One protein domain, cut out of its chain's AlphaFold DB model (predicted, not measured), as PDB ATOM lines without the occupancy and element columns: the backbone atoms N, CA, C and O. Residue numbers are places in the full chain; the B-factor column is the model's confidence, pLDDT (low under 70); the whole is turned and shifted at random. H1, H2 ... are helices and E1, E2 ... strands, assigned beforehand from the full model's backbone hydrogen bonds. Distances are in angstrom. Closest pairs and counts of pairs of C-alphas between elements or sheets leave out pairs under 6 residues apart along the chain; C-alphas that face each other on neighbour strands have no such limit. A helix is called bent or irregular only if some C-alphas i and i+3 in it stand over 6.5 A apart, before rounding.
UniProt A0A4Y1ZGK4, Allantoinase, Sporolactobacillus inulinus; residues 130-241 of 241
ATOM      1  N   GLU A 130     119.023 145.483 132.430       97.50
ATOM      2  CA  GLU A 130     120.315 144.816 132.587       97.50
ATOM      3  C   GLU A 130     120.745 144.908 134.055       97.50
ATOM      4  O   GLU A 130     120.589 145.947 134.694       97.50
ATOM      5  N   SER A 131     121.252 143.809 134.608       98.00
ATOM      6  CA  SER A 131     121.599 143.718 136.023       98.00
ATOM      7  C   SER A 131     122.901 144.455 136.339       98.00
ATOM      8  O   SER A 131     123.988 143.937 136.072       98.00
ATOM      9  N   ALA A 132     122.808 145.639 136.954       96.00
ATOM     10  CA  ALA A 132     123.992 146.395 137.370       96.00
ATOM     11  C   ALA A 132     124.956 145.579 138.256       96.00
ATOM     12  O   ALA A 132     126.144 145.564 137.942       96.00
ATOM     13  N   PRO A 133     124.498 144.835 139.291       97.31
ATOM     14  CA  PRO A 133     125.405 144.057 140.137       97.31
ATOM     15  C   PRO A 133     126.181 142.982 139.369       97.31
ATOM     16  O   PRO A 133     127.385 142.843 139.573       97.31
ATOM     17  N   ILE A 134     125.520 142.250 138.461       97.94
ATOM     18  CA  ILE A 134     126.174 141.205 137.655       97.94
ATOM     19  C   ILE A 134     127.208 141.831 136.716       97.94
ATOM     20  O   ILE A 134     128.338 141.350 136.644       97.94
ATOM     21  N   VAL A 135     126.837 142.916 136.030       96.50
ATOM     22  CA  VAL A 135     127.735 143.602 135.093       96.50
ATOM     23  C   VAL A 135     128.944 144.180 135.817       96.50
ATOM     24  O   VAL A 135     130.072 143.939 135.400       96.50
ATOM     25  N   THR A 136     128.740 144.888 136.930       96.50
ATOM     26  CA  THR A 136     129.834 145.464 137.719       96.50
ATOM     27  C   THR A 136     130.764 144.382 138.267       96.50
ATOM     28  O   THR A 136     131.982 144.536 138.180       96.50
ATOM     29  N   PHE A 137     130.214 143.276 138.782       98.00
ATOM     30  CA  PHE A 137     131.007 142.155 139.288       98.00
ATOM     31  C   PHE A 137     131.926 141.578 138.204       98.00
ATOM     32  O   PHE A 137     133.140 141.489 138.400       98.00
ATOM     33  N   LEU A 138     131.369 141.245 137.038       97.69
ATOM     34  CA  LEU A 138     132.139 140.645 135.950       97.69
ATOM     35  C   LEU A 138     133.093 141.648 135.301       97.69
ATOM     36  O   LEU A 138     134.220 141.292 134.974       97.69
ATOM     37  N   GLN A 139     132.691 142.911 135.146       96.00
ATOM     38  CA  GLN A 139     133.571 143.956 134.628       96.00
ATOM     39  C   GLN A 139     134.805 144.126 135.522       96.00
ATOM     40  O   GLN A 139     135.925 144.152 135.012       96.00
ATOM     41  N   GLN A 140     134.627 144.191 136.845       97.12
ATOM     42  CA  GLN A 140     135.751 144.318 137.772       97.12
ATOM     43  C   GLN A 140     136.658 143.082 137.742       97.12
ATOM     44  O   GLN A 140     137.880 143.219 137.782       97.12
ATOM     45  N   GLU A 141     136.083 141.881 137.626       97.50
ATOM     46  CA  GLU A 141     136.847 140.643 137.465       97.50
ATOM     47  C   GLU A 141     137.763 140.697 136.229       97.50
ATOM     48  O   GLU A 141     138.957 140.406 136.340       97.50
ATOM     49  N   LYS A 142     137.244 141.121 135.066       96.81
ATOM     50  CA  LYS A 142     138.041 141.244 133.830       96.81
ATOM     51  C   LYS A 142     139.119 142.319 133.953       96.81
ATOM     52  O   LYS A 142     140.271 142.065 133.601       96.81
ATOM     53  N   LEU A 143     138.783 143.481 134.514       96.44
ATOM     54  CA  LEU A 143     139.740 144.572 134.723       96.44
ATOM     55  C   LEU A 143     140.896 144.154 135.642       96.44
ATOM     56  O   LEU A 143     142.052 144.424 135.322       96.44
ATOM     57  N   ASN A 144     140.613 143.421 136.723       97.31
ATOM     58  CA  ASN A 144     141.639 142.887 137.626       97.31
ATOM     59  C   ASN A 144     142.573 141.873 136.937       97.31
ATOM     60  O   ASN A 144     143.702 141.677 137.380       97.31
ATOM     61  N   GLN A 145     142.116 141.240 135.854       97.19
ATOM     62  CA  GLN A 145     142.900 140.319 135.023       97.19
ATOM     63  C   GLN A 145     143.605 141.024 133.847       97.19
ATOM     64  O   GLN A 145     144.243 140.353 133.038       97.19
ATOM     65  N   GLY A 146     143.482 142.351 133.711       97.00
ATOM     66  CA  GLY A 146     144.028 143.107 132.576       97.00
ATOM     67  C   GLY A 146     143.319 142.833 131.242       97.00
ATOM     68  O   GLY A 146     143.889 143.075 130.181       97.00
ATOM     69  N   ARG A 147     142.091 142.309 131.286       96.56
ATOM     70  CA  ARG A 147     141.298 141.893 130.123       96.56
ATOM     71  C   ARG A 147     140.329 143.002 129.702       96.56
ATOM     72  O   ARG A 147     139.394 143.317 130.438       96.56
ATOM     73  N   THR A 148     140.561 143.608 128.537       93.81
ATOM     74  CA  THR A 148     139.821 144.792 128.043       93.81
ATOM     75  C   THR A 148     139.374 144.686 126.579       93.81
ATOM     76  O   THR A 148     138.946 145.679 125.989       93.81
ATOM     77  N   GLY A 149     139.464 143.501 125.971       92.06
ATOM     78  CA  GLY A 149     139.062 143.263 124.586       92.06
ATOM     79  C   GLY A 149     137.544 143.175 124.388       92.06
ATOM     80  O   GLY A 149     136.757 143.157 125.334       92.06
ATOM     81  N   PHE A 150     137.115 143.059 123.128       88.19
ATOM     82  CA  PHE A 150     135.693 142.945 122.768       88.19
ATOM     83  C   PHE A 150     135.012 141.702 123.361       88.19
ATOM     84  O   PHE A 150     133.857 141.771 123.782       88.19
ATOM     85  N   ASP A 151     135.729 140.577 123.423       91.00
ATOM     86  CA  ASP A 151     135.246 139.365 124.092       91.00
ATOM     87  C   ASP A 151     135.032 139.607 125.588       91.00
ATOM     88  O   ASP A 151     134.001 139.224 126.133       91.00
ATOM     89  N   ASP A 152     135.954 140.323 126.232       93.12
ATOM     90  CA  ASP A 152     135.888 140.623 127.661       93.12
ATOM     91  C   ASP A 152     134.714 141.555 127.983       93.12
ATOM     92  O   ASP A 152     133.996 141.341 128.962       93.12
ATOM     93  N   TYR A 153     134.463 142.540 127.114       90.94
ATOM     94  CA  TYR A 153     133.287 143.402 127.201       90.94
ATOM     95  C   TYR A 153     131.987 142.592 127.107       90.94
ATOM     96  O   TYR A 153     131.126 142.704 127.981       90.94
ATOM     97  N   ALA A 154     131.856 141.727 126.098       90.38
ATOM     98  CA  ALA A 154     130.668 140.891 125.930       90.38
ATOM     99  C   ALA A 154     130.487 139.881 127.079       90.38
ATOM    100  O   ALA A 154     129.363 139.618 127.507       90.38
ATOM    101  N   GLU A 155     131.578 139.321 127.603       93.25
ATOM    102  CA  GLU A 155     131.565 138.428 128.764       93.25
ATOM    103  C   GLU A 155     131.164 139.143 130.056       93.25
ATOM    104  O   GLU A 155     130.516 138.528 130.900       93.25
ATOM    105  N   SER A 156     131.487 140.434 130.201       94.81
ATOM    106  CA  SER A 156     131.054 141.239 131.352       94.81
ATOM    107  C   SER A 156     129.545 141.505 131.379       94.81
ATOM    108  O   SER A 156     129.003 141.883 132.414       94.81
ATOM    109  N   ARG A 157     128.848 141.267 130.260       95.62
ATOM    110  CA  ARG A 157     127.411 141.521 130.069       95.62
ATOM    111  C   ARG A 157     126.696 140.257 129.583       95.62
ATOM    112  O   ARG A 157     126.185 140.208 128.459       95.62
ATOM    113  N   PRO A 158     126.697 139.179 130.385       95.56
ATOM    114  CA  PRO A 158     126.171 137.894 129.951       95.56
ATOM    115  C   PRO A 158     124.646 137.945 129.773       95.56
ATOM    116  O   PRO A 158     123.977 138.732 130.444       95.56
ATOM    117  N   PRO A 159     124.052 137.030 128.980       95.56
ATOM    118  CA  PRO A 159     122.597 136.912 128.843       95.56
ATOM    119  C   PRO A 159     121.840 136.853 130.178       95.56
ATOM    120  O   PRO A 159     120.733 137.372 130.298       95.56
ATOM    121  N   LEU A 160     122.455 136.262 131.208       97.00
ATOM    122  CA  LEU A 160     121.869 136.168 132.542       97.00
ATOM    123  C   LEU A 160     121.628 137.542 133.195       97.00
ATOM    124  O   LEU A 160     120.675 137.672 133.957       97.00
ATOM    125  N   ALA A 161     122.429 138.563 132.872       98.00
ATOM    126  CA  ALA A 161     122.232 139.919 133.379       98.00
ATOM    127  C   ALA A 161     120.931 140.548 132.856       98.00
ATOM    128  O   ALA A 161     120.261 141.268 133.593       98.00
ATOM    129  N   GLU A 162     120.538 140.255 131.613       98.31
ATOM    130  CA  GLU A 162     119.232 140.660 131.085       98.31
ATOM    131  C   GLU A 162     118.103 139.861 131.742       98.31
ATOM    132  O   GLU A 162     117.118 140.439 132.197       98.31
ATOM    133  N   VAL A 163     118.252 138.534 131.824       98.44
ATOM    134  CA  VAL A 163     117.214 137.649 132.377       98.44
ATOM    135  C   VAL A 163     116.910 137.976 133.839       98.44
ATOM    136  O   VAL A 163     115.738 137.983 134.215       98.44
ATOM    137  N   GLU A 164     117.928 138.253 134.659       98.62
ATOM    138  CA  GLU A 164     117.751 138.662 136.058       98.62
ATOM    139  C   GLU A 164     116.948 139.960 136.147       98.62
ATOM    140  O   GLU A 164     115.894 139.981 136.782       98.62
ATOM    141  N   ALA A 165     117.391 141.007 135.448       98.62
ATOM    142  CA  ALA A 165     116.767 142.323 135.506       98.62
ATOM    143  C   ALA A 165     115.313 142.304 135.007       98.62
ATOM    144  O   ALA A 165     114.433 142.894 135.632       98.62
ATOM    145  N   VAL A 166     115.042 141.569 133.922       98.81
ATOM    146  CA  VAL A 166     113.679 141.341 133.422       98.81
ATOM    147  C   VAL A 166     112.837 140.602 134.459       98.81
ATOM    148  O   VAL A 166     111.724 141.025 134.755       98.81
ATOM    149  N   SER A 167     113.358 139.523 135.048       98.75
ATOM    150  CA  SER A 167     112.609 138.728 136.032       98.75
ATOM    151  C   SER A 167     112.266 139.545 137.280       98.75
ATOM    152  O   SER A 167     111.131 139.495 137.747       98.75
ATOM    153  N   ARG A 168     113.211 140.347 137.782       98.75
ATOM    154  CA  ARG A 168     112.989 141.255 138.914       98.75
ATOM    155  C   ARG A 168     111.933 142.315 138.598       98.75
ATOM    156  O   ARG A 168     111.000 142.487 139.377       98.75
ATOM    157  N   ALA A 169     112.024 142.967 137.440       98.81
ATOM    158  CA  ALA A 169     111.039 143.965 137.022       98.81
ATOM    159  C   ALA A 169     109.627 143.374 136.860       98.81
ATOM    160  O   ALA A 169     108.649 144.013 137.243       98.81
ATOM    161  N   LEU A 170     109.508 142.142 136.350       98.88
ATOM    162  CA  LEU A 170     108.225 141.438 136.249       98.88
ATOM    163  C   LEU A 170     107.594 141.186 137.627       98.88
ATOM    164  O   LEU A 170     106.401 141.428 137.793       98.88
ATOM    165  N   LEU A 171     108.384 140.779 138.626       98.75
ATOM    166  CA  LEU A 171     107.897 140.620 140.005       98.75
ATOM    167  C   LEU A 171     107.430 141.956 140.598       98.75
ATOM    168  O   LEU A 171     106.419 142.022 141.296       98.75
ATOM    169  N   PHE A 172     108.132 143.049 140.299       98.81
ATOM    170  CA  PHE A 172     107.708 144.378 140.743       98.81
ATOM    171  C   PHE A 172     106.432 144.832 140.027       98.81
ATOM    172  O   PHE A 172     105.589 145.489 140.640       98.81
ATOM    173  N   ALA A 173     106.242 144.467 138.759       98.81
ATOM    174  CA  ALA A 173     105.012 144.755 138.024       98.81
ATOM    175  C   ALA A 173     103.817 144.006 138.615       98.81
ATOM    176  O   ALA A 173     102.767 144.613 138.802       98.81
ATOM    177  N   GLU A 174     103.990 142.739 138.992       98.44
ATOM    178  CA  GLU A 174     102.961 141.960 139.691       98.44
ATOM    179  C   GLU A 174     102.544 142.629 141.012       98.44
ATOM    180  O   GLU A 174     101.357 142.764 141.297       98.44
ATOM    181  N   LEU A 175     103.515 143.130 141.784       98.56
ATOM    182  CA  LEU A 175     103.252 143.814 143.053       98.56
ATOM    183  C   LEU A 175     102.579 145.188 142.888       98.56
ATOM    184  O   LEU A 175     101.812 145.615 143.751       98.56
ATOM    185  N   THR A 176     102.932 145.934 141.843       98.75
ATOM    186  CA  THR A 176     102.536 147.346 141.692       98.75
ATOM    187  C   THR A 176     101.381 147.566 140.721       98.75
ATOM    188  O   THR A 176     100.774 148.633 140.754       98.75
ATOM    189  N   GLY A 177     101.086 146.588 139.864       98.56
ATOM    190  CA  GLY A 177     100.127 146.710 138.767       98.56
ATOM    191  C   GLY A 177     100.616 147.571 137.597       98.56
ATOM    192  O   GLY A 177      99.829 147.881 136.708       98.56
ATOM    193  N   CYS A 178     101.886 147.988 137.585       98.81
ATOM    194  CA  CYS A 178     102.429 148.855 136.541       98.81
ATOM    195  C   CYS A 178     102.588 148.108 135.209       98.81
ATOM    196  O   CYS A 178     103.149 147.010 135.171       98.81
ATOM    197  N   ALA A 179     102.143 148.725 134.111       98.88
ATOM    198  CA  ALA A 179     102.399 148.215 132.772       98.88
ATOM    199  C   ALA A 179     103.873 148.422 132.399       98.88
ATOM    200  O   ALA A 179     104.417 149.510 132.600       98.88
ATOM    201  N   LEU A 180     104.511 147.400 131.821       98.94
ATOM    202  CA  LEU A 180     105.920 147.472 131.424       98.94
ATOM    203  C   LEU A 180     106.130 147.287 129.921       98.94
ATOM    204  O   LEU A 180     105.501 146.445 129.274       98.94
ATOM    205  N   HIS A 181     107.105 148.017 129.389       98.94
ATOM    206  CA  HIS A 181     107.681 147.784 128.071       98.94
ATOM    207  C   HIS A 181     109.178 147.468 128.196       98.94
ATOM    208  O   HIS A 181     109.976 148.263 128.688       98.94
ATOM    209  N   PHE A 182     109.593 146.285 127.766       98.81
ATOM    210  CA  PHE A 182     110.994 145.889 127.817       98.81
ATOM    211  C   PHE A 182     111.707 146.294 126.531       98.81
ATOM    212  O   PHE A 182     111.513 145.664 125.490       98.81
ATOM    213  N   VAL A 183     112.551 147.326 126.624       98.44
ATOM    214  CA  VAL A 183     113.289 147.825 125.462       98.44
ATOM    215  C   VAL A 183     114.405 146.873 125.043       98.44
ATOM    216  O   VAL A 183     115.024 146.203 125.888       98.44
ATOM    217  N   HIS A 184     114.673 146.863 123.734       97.31
ATOM    218  CA  HIS A 184     115.814 146.246 123.056       97.31
ATOM    219  C   HIS A 184     116.250 144.882 123.643       97.31
ATOM    220  O   HIS A 184     117.402 144.717 124.040       97.31
ATOM    221  N   ILE A 185     115.330 143.922 123.793       97.94
ATOM    222  CA  ILE A 185     115.623 142.584 124.334       97.94
ATOM    223  C   ILE A 185     116.494 141.795 123.353       97.94
ATOM    224  O   ILE A 185     116.162 141.704 122.168       97.94
ATOM    225  N   SER A 186     117.589 141.200 123.847       94.88
ATOM    226  CA  SER A 186     118.536 140.444 123.012       94.88
ATOM    227  C   SER A 186     118.593 138.943 123.306       94.88
ATOM    228  O   SER A 186     119.249 138.202 122.572       94.88
ATOM    229  N   THR A 187     117.903 138.450 124.344       95.19
ATOM    230  CA  THR A 187     117.986 137.041 124.756       95.19
ATOM    231  C   THR A 187     116.654 136.296 124.683       95.19
ATOM    232  O   THR A 187     115.597 136.778 125.093       95.19
ATOM    233  N   VAL A 188     116.719 135.036 124.241       95.69
ATOM    234  CA  VAL A 188     115.568 134.115 124.255       95.69
ATOM    235  C   VAL A 188     115.049 133.899 125.679       95.69
ATOM    236  O   VAL A 188     113.840 133.832 125.890       95.69
ATOM    237  N   GLY A 189     115.949 133.834 126.667       97.12
ATOM    238  CA  GLY A 189     115.579 133.662 128.071       97.12
ATOM    239  C   GLY A 189     114.676 134.788 128.575       97.12
ATOM    240  O   GLY A 189     113.654 134.513 129.198       97.12
ATOM    241  N   ALA A 190     114.992 136.047 128.259       98.06
ATOM    242  CA  ALA A 190     114.154 137.180 128.636       98.06
ATOM    243  C   ALA A 190     112.801 137.162 127.914       98.06
ATOM    244  O   ALA A 190     111.767 137.340 128.559       98.06
ATOM    245  N   ILE A 191     112.787 136.857 126.609       98.19
ATOM    246  CA  ILE A 191     111.546 136.712 125.830       98.19
ATOM    247  C   ILE A 191     110.621 135.678 126.480       98.19
ATOM    248  O   ILE A 191     109.438 135.952 126.677       98.19
ATOM    249  N   GLN A 192     111.150 134.514 126.869       98.38
ATOM    250  CA  GLN A 192     110.368 133.461 127.522       98.38
ATOM    251  C   GLN A 192     109.753 133.931 128.848       98.38
ATOM    252  O   GLN A 192     108.581 133.651 129.106       98.38
ATOM    253  N   ARG A 193     110.502 134.679 129.671       98.62
ATOM    254  CA  ARG A 193     109.990 135.249 130.931       98.62
ATOM    255  C   ARG A 193     108.865 136.250 130.681       98.62
ATOM    256  O   ARG A 193     107.810 136.141 131.301       98.62
ATOM    257  N   ILE A 194     109.060 137.172 129.738       98.75
ATOM    258  CA  ILE A 194     108.073 138.209 129.407       98.75
ATOM    259  C   ILE A 194     106.805 137.579 128.822       98.75
ATOM    260  O   ILE A 194     105.697 137.932 129.216       98.75
ATOM    261  N   GLN A 195     106.940 136.598 127.926       98.56
ATOM    262  CA  GLN A 195     105.798 135.875 127.359       98.56
ATOM    263  C   GLN A 195     105.024 135.085 128.419       98.56
ATOM    264  O   GLN A 195     103.795 135.058 128.374       98.56
ATOM    265  N   ALA A 196     105.717 134.447 129.368       98.62
ATOM    266  CA  ALA A 196     105.072 133.747 130.474       98.62
ATOM    267  C   ALA A 196     104.295 134.719 131.377       98.62
ATOM    268  O   ALA A 196     103.126 134.471 131.659       98.62
ATOM    269  N   ALA A 197     104.895 135.854 131.746       98.69
ATOM    270  CA  ALA A 197     104.231 136.896 132.528       98.69
ATOM    271  C   ALA A 197     103.009 137.485 131.805       98.69
ATOM    272  O   ALA A 197     101.943 137.623 132.403       98.69
ATOM    273  N   LYS A 198     103.121 137.743 130.494       98.69
ATOM    274  CA  LYS A 198     101.993 138.195 129.669       98.69
ATOM    275  C   LYS A 198     100.840 137.188 129.674       98.69
ATOM    276  O   LYS A 198      99.687 137.574 129.821       98.69
ATOM    277  N   LYS A 199     101.140 135.887 129.553       98.56
ATOM    278  CA  LYS A 199     100.133 134.810 129.640       98.56
ATOM    279  C   LYS A 199      99.510 134.690 131.032       98.56
ATOM    280  O   LYS A 199      98.354 134.298 131.130       98.56
ATOM    281  N   ALA A 200     100.257 135.032 132.081       98.25
ATOM    282  CA  ALA A 200      99.765 135.086 133.456       98.25
ATOM    283  C   ALA A 200      98.915 136.339 133.757       98.25
ATOM    284  O   ALA A 200      98.402 136.469 134.862       98.25
ATOM    285  N   GLY A 201      98.734 137.240 132.784       98.44
ATOM    286  CA  GLY A 201      97.843 138.397 132.889       98.44
ATOM    287  C   GLY A 201      98.539 139.729 133.166       98.44
ATOM    288  O   GLY A 201      97.857 140.748 133.250       98.44
ATOM    289  N   LEU A 202      99.872 139.766 133.271       98.62
ATOM    290  CA  LEU A 202     100.589 141.036 133.409       98.62
ATOM    291  C   LEU A 202     100.528 141.833 132.095       98.62
ATOM    292  O   LEU A 202     100.732 141.289 131.005       98.62
ATOM    293  N   ASN A 203     100.314 143.148 132.201       98.69
ATOM    294  CA  ASN A 203     100.356 144.058 131.060       98.69
ATOM    295  C   ASN A 203     101.810 144.375 130.683       98.69
ATOM    296  O   ASN A 203     102.386 145.370 131.123       98.69
ATOM    297  N   VAL A 204     102.420 143.478 129.908       98.81
ATOM    298  CA  VAL A 204     103.819 143.599 129.497       98.81
ATOM    299  C   VAL A 204     104.003 143.423 127.996       98.81
ATOM    300  O   VAL A 204     103.356 142.602 127.336       98.81
ATOM    301  N   THR A 205     104.925 144.205 127.451       98.81
ATOM    302  CA  THR A 205     105.349 144.159 126.050       98.81
ATOM    303  C   THR A 205     106.873 144.183 125.962       98.81
ATOM    304  O   THR A 205     107.554 144.446 126.951       98.81
ATOM    305  N   LEU A 206     107.417 143.853 124.794       98.56
ATOM    306  CA  LEU A 206     108.848 143.920 124.522       98.56
ATOM    307  C   LEU A 206     109.086 144.365 123.085       98.56
ATOM    308  O   LEU A 206     108.227 144.155 122.228       98.56
ATOM    309  N   GLU A 207     110.274 144.887 122.832       98.31
ATOM    310  CA  GLU A 207     110.820 145.140 121.499       98.31
ATOM    311  C   GLU A 207     112.214 144.500 121.369       98.31
ATOM    312  O   GLU A 207     112.853 144.113 122.352       98.31
ATOM    313  N   THR A 208     112.705 144.417 120.137       98.00
ATOM    314  CA  THR A 208     114.119 144.182 119.832       98.00
ATOM    315  C   THR A 208     114.536 145.138 118.718       98.00
ATOM    316  O   THR A 208     113.683 145.770 118.095       98.00
ATOM    317  N   CYS A 209     115.832 145.247 118.453       96.50
ATOM    318  CA  CYS A 209     116.368 146.163 117.449       96.50
ATOM    319  C   CYS A 209     116.924 145.395 116.242       96.50
ATOM    320  O   CYS A 209     117.455 144.295 116.420       96.50
ATOM    321  N   PRO A 210     116.897 145.982 115.027       95.25
ATOM    322  CA  PRO A 210     117.378 145.319 113.813       95.25
ATOM    323  C   PRO A 210     118.803 144.769 113.925       95.25
ATOM    324  O   PRO A 210     119.082 143.679 113.435       95.25
ATOM    325  N   HIS A 211     119.702 145.464 114.627       92.62
ATOM    326  CA  HIS A 211     121.080 145.010 114.800       92.62
ATOM    327  C   HIS A 211     121.191 143.678 115.563       92.62
ATOM    328  O   HIS A 211     122.066 142.887 115.230       92.62
ATOM    329  N   TYR A 212     120.296 143.362 116.509       92.19
ATOM    330  CA  TYR A 212     120.290 142.046 117.175       92.19
ATOM    331  C   TYR A 212     119.795 140.910 116.271       92.19
ATOM    332  O   TYR A 212     120.000 139.740 116.590       92.19
ATOM    333  N   LEU A 213     119.135 141.247 115.159       93.31
ATOM    334  CA  LEU A 213     118.639 140.293 114.165       93.31
ATOM    335  C   LEU A 213     119.614 140.126 112.993       93.31
ATOM    336  O   LEU A 213     119.688 139.051 112.404       93.31
ATOM    337  N   LEU A 214     120.344 141.190 112.652       93.06
ATOM    338  CA  LEU A 214     121.256 141.237 111.507       93.06
ATOM    339  C   LEU A 214     122.696 140.871 111.870       93.06
ATOM    340  O   LEU A 214     123.386 140.260 111.056       93.06
ATOM    341  N   TYR A 215     123.150 141.240 113.070       90.62
ATOM    342  CA  TYR A 215     124.540 141.090 113.487       90.62
ATOM    343  C   TYR A 215     124.688 140.087 114.625       90.62
ATOM    344  O   TYR A 215     123.818 139.920 115.480       90.62
ATOM    345  N   ASN A 216     125.838 139.424 114.638       88.50
ATOM    346  CA  ASN A 216     126.257 138.542 115.718       88.50
ATOM    347  C   ASN A 216     127.588 139.018 116.322       88.50
ATOM    348  O   ASN A 216     128.171 140.025 115.917       88.50
ATOM    349  N   HIS A 217     128.078 138.270 117.307       85.94
ATOM    350  CA  HIS A 217     129.319 138.592 118.013       85.94
ATOM    351  C   HIS A 217     130.559 138.725 117.107       85.94
ATOM    352  O   HIS A 217     131.432 139.544 117.386       85.94
ATOM    353  N   ASP A 218     130.644 137.981 116.003       88.69
ATOM    354  CA  ASP A 218     131.776 138.101 115.073       88.69
ATOM    355  C   ASP A 218     131.714 139.404 114.271       88.69
ATOM    356  O   ASP A 218     132.750 139.987 113.949       88.69
ATOM    357  N   ASP A 219     130.510 139.889 113.968       90.31
ATOM    358  CA  ASP A 219     130.318 141.177 113.301       90.31
ATOM    359  C   ASP A 219     130.688 142.329 114.237       90.31
ATOM    360  O   ASP A 219     131.366 143.263 113.810       90.31
ATOM    361  N   PHE A 220     130.366 142.219 115.530       85.81
ATOM    362  CA  PHE A 220     130.821 143.174 116.545       85.81
ATOM    363  C   PHE A 220     132.352 143.307 116.560       85.81
ATOM    364  O   PHE A 220     132.874 144.420 116.526       85.81
ATOM    365  N   LYS A 221     133.091 142.189 116.510       86.88
ATOM    366  CA  LYS A 221     134.564 142.221 116.449       86.88
ATOM    367  C   LYS A 221     135.098 142.926 115.203       86.88
ATOM    368  O   LYS A 221     136.137 143.576 115.278       86.88
ATOM    369  N   LYS A 222     134.413 142.789 114.063       89.00
ATOM    370  CA  LYS A 222     134.810 143.424 112.794       89.00
ATOM    371  C   LYS A 222     134.487 144.915 112.767       89.00
ATOM    372  O   LYS A 222     135.295 145.697 112.282       89.00
ATOM    373  N   LEU A 223     133.314 145.297 113.271       87.25
ATOM    374  CA  LEU A 223     132.842 146.685 113.315       87.25
ATOM    375  C   LEU A 223     133.526 147.500 114.425       87.25
ATOM    376  O   LEU A 223     133.549 148.729 114.373       87.25
ATOM    377  N   GLY A 224     134.082 146.828 115.435       87.81
ATOM    378  CA  GLY A 224     134.745 147.462 116.564       87.81
ATOM    379  C   GLY A 224     133.776 148.308 117.392       87.81
ATOM    380  O   GLY A 224     132.638 147.915 117.637       87.81
ATOM    381  N   VAL A 225     134.219 149.494 117.822       85.00
ATOM    382  CA  VAL A 225     133.438 150.383 118.706       85.00
ATOM    383  C   VAL A 225     132.099 150.803 118.085       85.00
ATOM    384  O   VAL A 225     131.122 150.935 118.812       85.00
ATOM    385  N   VAL A 226     132.022 150.935 116.757       83.06
ATOM    386  CA  VAL A 226     130.775 151.277 116.043       83.06
ATOM    387  C   VAL A 226     129.732 150.161 116.159       83.06
ATOM    388  O   VAL A 226     128.537 150.426 116.186       83.06
ATOM    389  N   GLY A 227     130.177 148.909 116.275       71.69
ATOM    390  CA  GLY A 227     129.293 147.770 116.500       71.69
ATOM    391  C   GLY A 227     128.868 147.599 117.957       71.69
ATOM    392  O   GLY A 227     128.191 146.622 118.252       71.69
ATOM    393  N   ASN A 228     129.283 148.466 118.886       75.62
ATOM    394  CA  ASN A 228     128.993 148.289 120.305       75.62
ATOM    395  C   ASN A 228     127.544 148.675 120.639       75.62
ATOM    396  O   ASN A 228     127.209 149.854 120.743       75.62
ATOM    397  N   ALA A 229     126.707 147.670 120.884       70.38
ATOM    398  CA  ALA A 229     125.441 147.831 121.583       70.38
ATOM    399  C   ALA A 229     125.632 147.429 123.054       70.38
ATOM    400  O   ALA A 229     126.282 146.428 123.352       70.38
ATOM    401  N   ARG A 230     125.035 148.177 123.993       66.19
ATOM    402  CA  ARG A 230     125.173 147.905 125.440       66.19
ATOM    403  C   ARG A 230     124.779 146.486 125.844       66.19
ATOM    404  O   ARG A 230     125.217 146.036 126.895       66.19
ATOM    405  N   ARG A 231     123.962 145.785 125.048       67.94
ATOM    406  CA  ARG A 231     123.713 144.356 125.235       67.94
ATOM    407  C   ARG A 231     124.520 143.523 124.257       67.94
ATOM    408  O   ARG A 231     124.704 143.869 123.094       67.94
ATOM    409  N   ARG A 232     124.900 142.343 124.730       69.62
ATOM    410  CA  ARG A 232     125.583 141.334 123.932       69.62
ATOM    411  C   ARG A 232     124.716 140.867 122.750       69.62
ATOM    412  O   ARG A 232     123.551 140.509 122.938       69.62
ATOM    413  N   PHE A 233     125.322 140.799 121.561       66.56
ATOM    414  CA  PHE A 233     124.765 140.107 120.394       66.56
ATOM    415  C   PHE A 233     124.742 138.593 120.598       66.56
ATOM    416  O   PHE A 233     125.621 138.026 121.254       66.56
ATOM    417  N   ALA A 234     123.776 137.912 119.984       62.25
ATOM    418  CA  ALA A 234     123.768 136.457 119.975       62.25
ATOM    419  C   ALA A 234     125.085 135.911 119.385       62.25
ATOM    420  O   ALA A 234     125.615 136.421 118.394       62.25
ATOM    421  N   VAL A 235     125.619 134.856 120.000       58.72
ATOM    422  CA  VAL A 235     126.704 134.062 119.410       58.72
ATOM    423  C   VAL A 235     126.047 133.023 118.512       58.72
ATOM    424  O   VAL A 235     125.077 132.389 118.935       58.72
ATOM    425  N   LYS A 236     126.545 132.843 117.282       45.03
ATOM    426  CA  LYS A 236     126.065 131.748 116.430       45.03
ATOM    427  C   LYS A 236     126.204 130.424 117.195       45.03
ATOM    428  O   LYS A 236     127.245 130.202 117.814       45.03
ATOM    429  N   PRO A 237     125.204 129.529 117.153       41.06
ATOM    430  CA  PRO A 237     125.423 128.158 117.582       41.06
ATOM    431  C   PRO A 237     126.612 127.602 116.791       41.06
ATOM    432  O   PRO A 237     126.667 127.765 115.569       41.06
ATOM    433  N   ASN A 238     127.574 126.978 117.470       39.94
ATOM    434  CA  ASN A 238     128.659 126.272 116.795       39.94
ATOM    435  C   ASN A 238     128.056 125.139 115.942       39.94
ATOM    436  O   ASN A 238     127.722 124.087 116.476       39.94
ATOM    437  N   GLY A 239     127.923 125.371 114.632       40.94
ATOM    438  CA  GLY A 239     127.657 124.365 113.599       40.94
ATOM    439  C   GLY A 239     126.206 123.881 113.456       40.94
ATOM    440  O   GLY A 239     125.697 123.128 114.278       40.94
ATOM    441  N   SER A 240     125.563 124.235 112.341       35.62
ATOM    442  CA  SER A 240     125.154 123.287 111.282       35.62
ATOM    443  C   SER A 240     124.297 124.000 110.226       35.62
ATOM    444  O   SER A 240     123.134 124.323 110.449       35.62
ATOM    445  N   ALA A 241     124.907 124.239 109.068       34.88
ATOM    446  CA  ALA A 241     124.282 124.133 107.756       34.88
ATOM    447  C   ALA A 241     125.299 123.425 106.858       34.88
ATOM    448  O   ALA A 241     126.501 123.759 106.998       34.88
TER     449      ALA A 241
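AT A GLANCE: This is residues 130 to 241 of the 241 residues of the protein "Allantoinase" of Sporolactobacillus inulinus (UniProt A0A4Y1ZGK4). What shape do these coordinates make? Two lobes stand end to end: in one, H3 and H4 lie side by side over one face of the small sheet E1 E2; the other holds H1, H2, H5 and H6, loosely joined, with residues 236 to 241 trailing outward. What builds it? The printed part has 112 residues, with six named helices and two named strands in the order H1 H2 H3 E1 H4 E2 H5 H6; the class is mostly helix and the sheet, E1 beside E2, is parallel. It is only just compact, close to loose, with a radius of gyration of the C-alphas of 15.5 A and spans of 43 by 38 by 25 A.

HOW THE PARTS SIT: What does the first helix meet? H1, residues 132 to 144, touches H2, residues 150 to 156, at a steep tilt of 50 degrees, opposite ways; the closest C-alphas, of Leu 138 and Ser 156, are 4.8 A apart. How do the strands pair? E1, residues 179 to 182, H4, residues 188 to 199, and E2, residues 204 to 206, form a strand-helix-strand unit, two parallel strands with a helix between, its crossover right-handed; N 182 and O 205 are within hydrogen-bond range at 2.9 A. H3, residues 159 to 176, touches H4 at a shallow tilt of 16 degrees, the same way, closest at the C-alphas of Val 163 and Ala 190, 4.9 A. Where are the last helices? H5, residues 210 to 214, touches no helix. H6, residues 217 to 227, only just touches H2, with 3 pairs of C-alphas within 8 A, closest at Phe 150 and Lys 221, 6.5 A. Every O i to N i+4 pair is within hydrogen-bond range in H1, H2, H3, H4 and H5, but 4 of 7 in H6, which is irregular: C-alphas 222 and 225 are 9.2 A apart.

IN THESE COORDINATES: Where does H1 begin? C-alpha 132 is at (123.992, 146.395, 137.370), and H1 is 18.0 A long. Which helix is longest by residues? H3 has 18 residues and measures 26.0 A; H4 measures 16.4 A. Where does H6 end? C-alpha 227 is at (129.293, 147.770, 116.500).

THE WHOLE: How far does it reach? The two C-alphas farthest apart, of Thr 176 and Ala 241, are 46.5 A apart. Is anything broken or uncertain? The printed part has no cut and the links between named elements are tight, but residues 230 to 241 have pLDDT under 70.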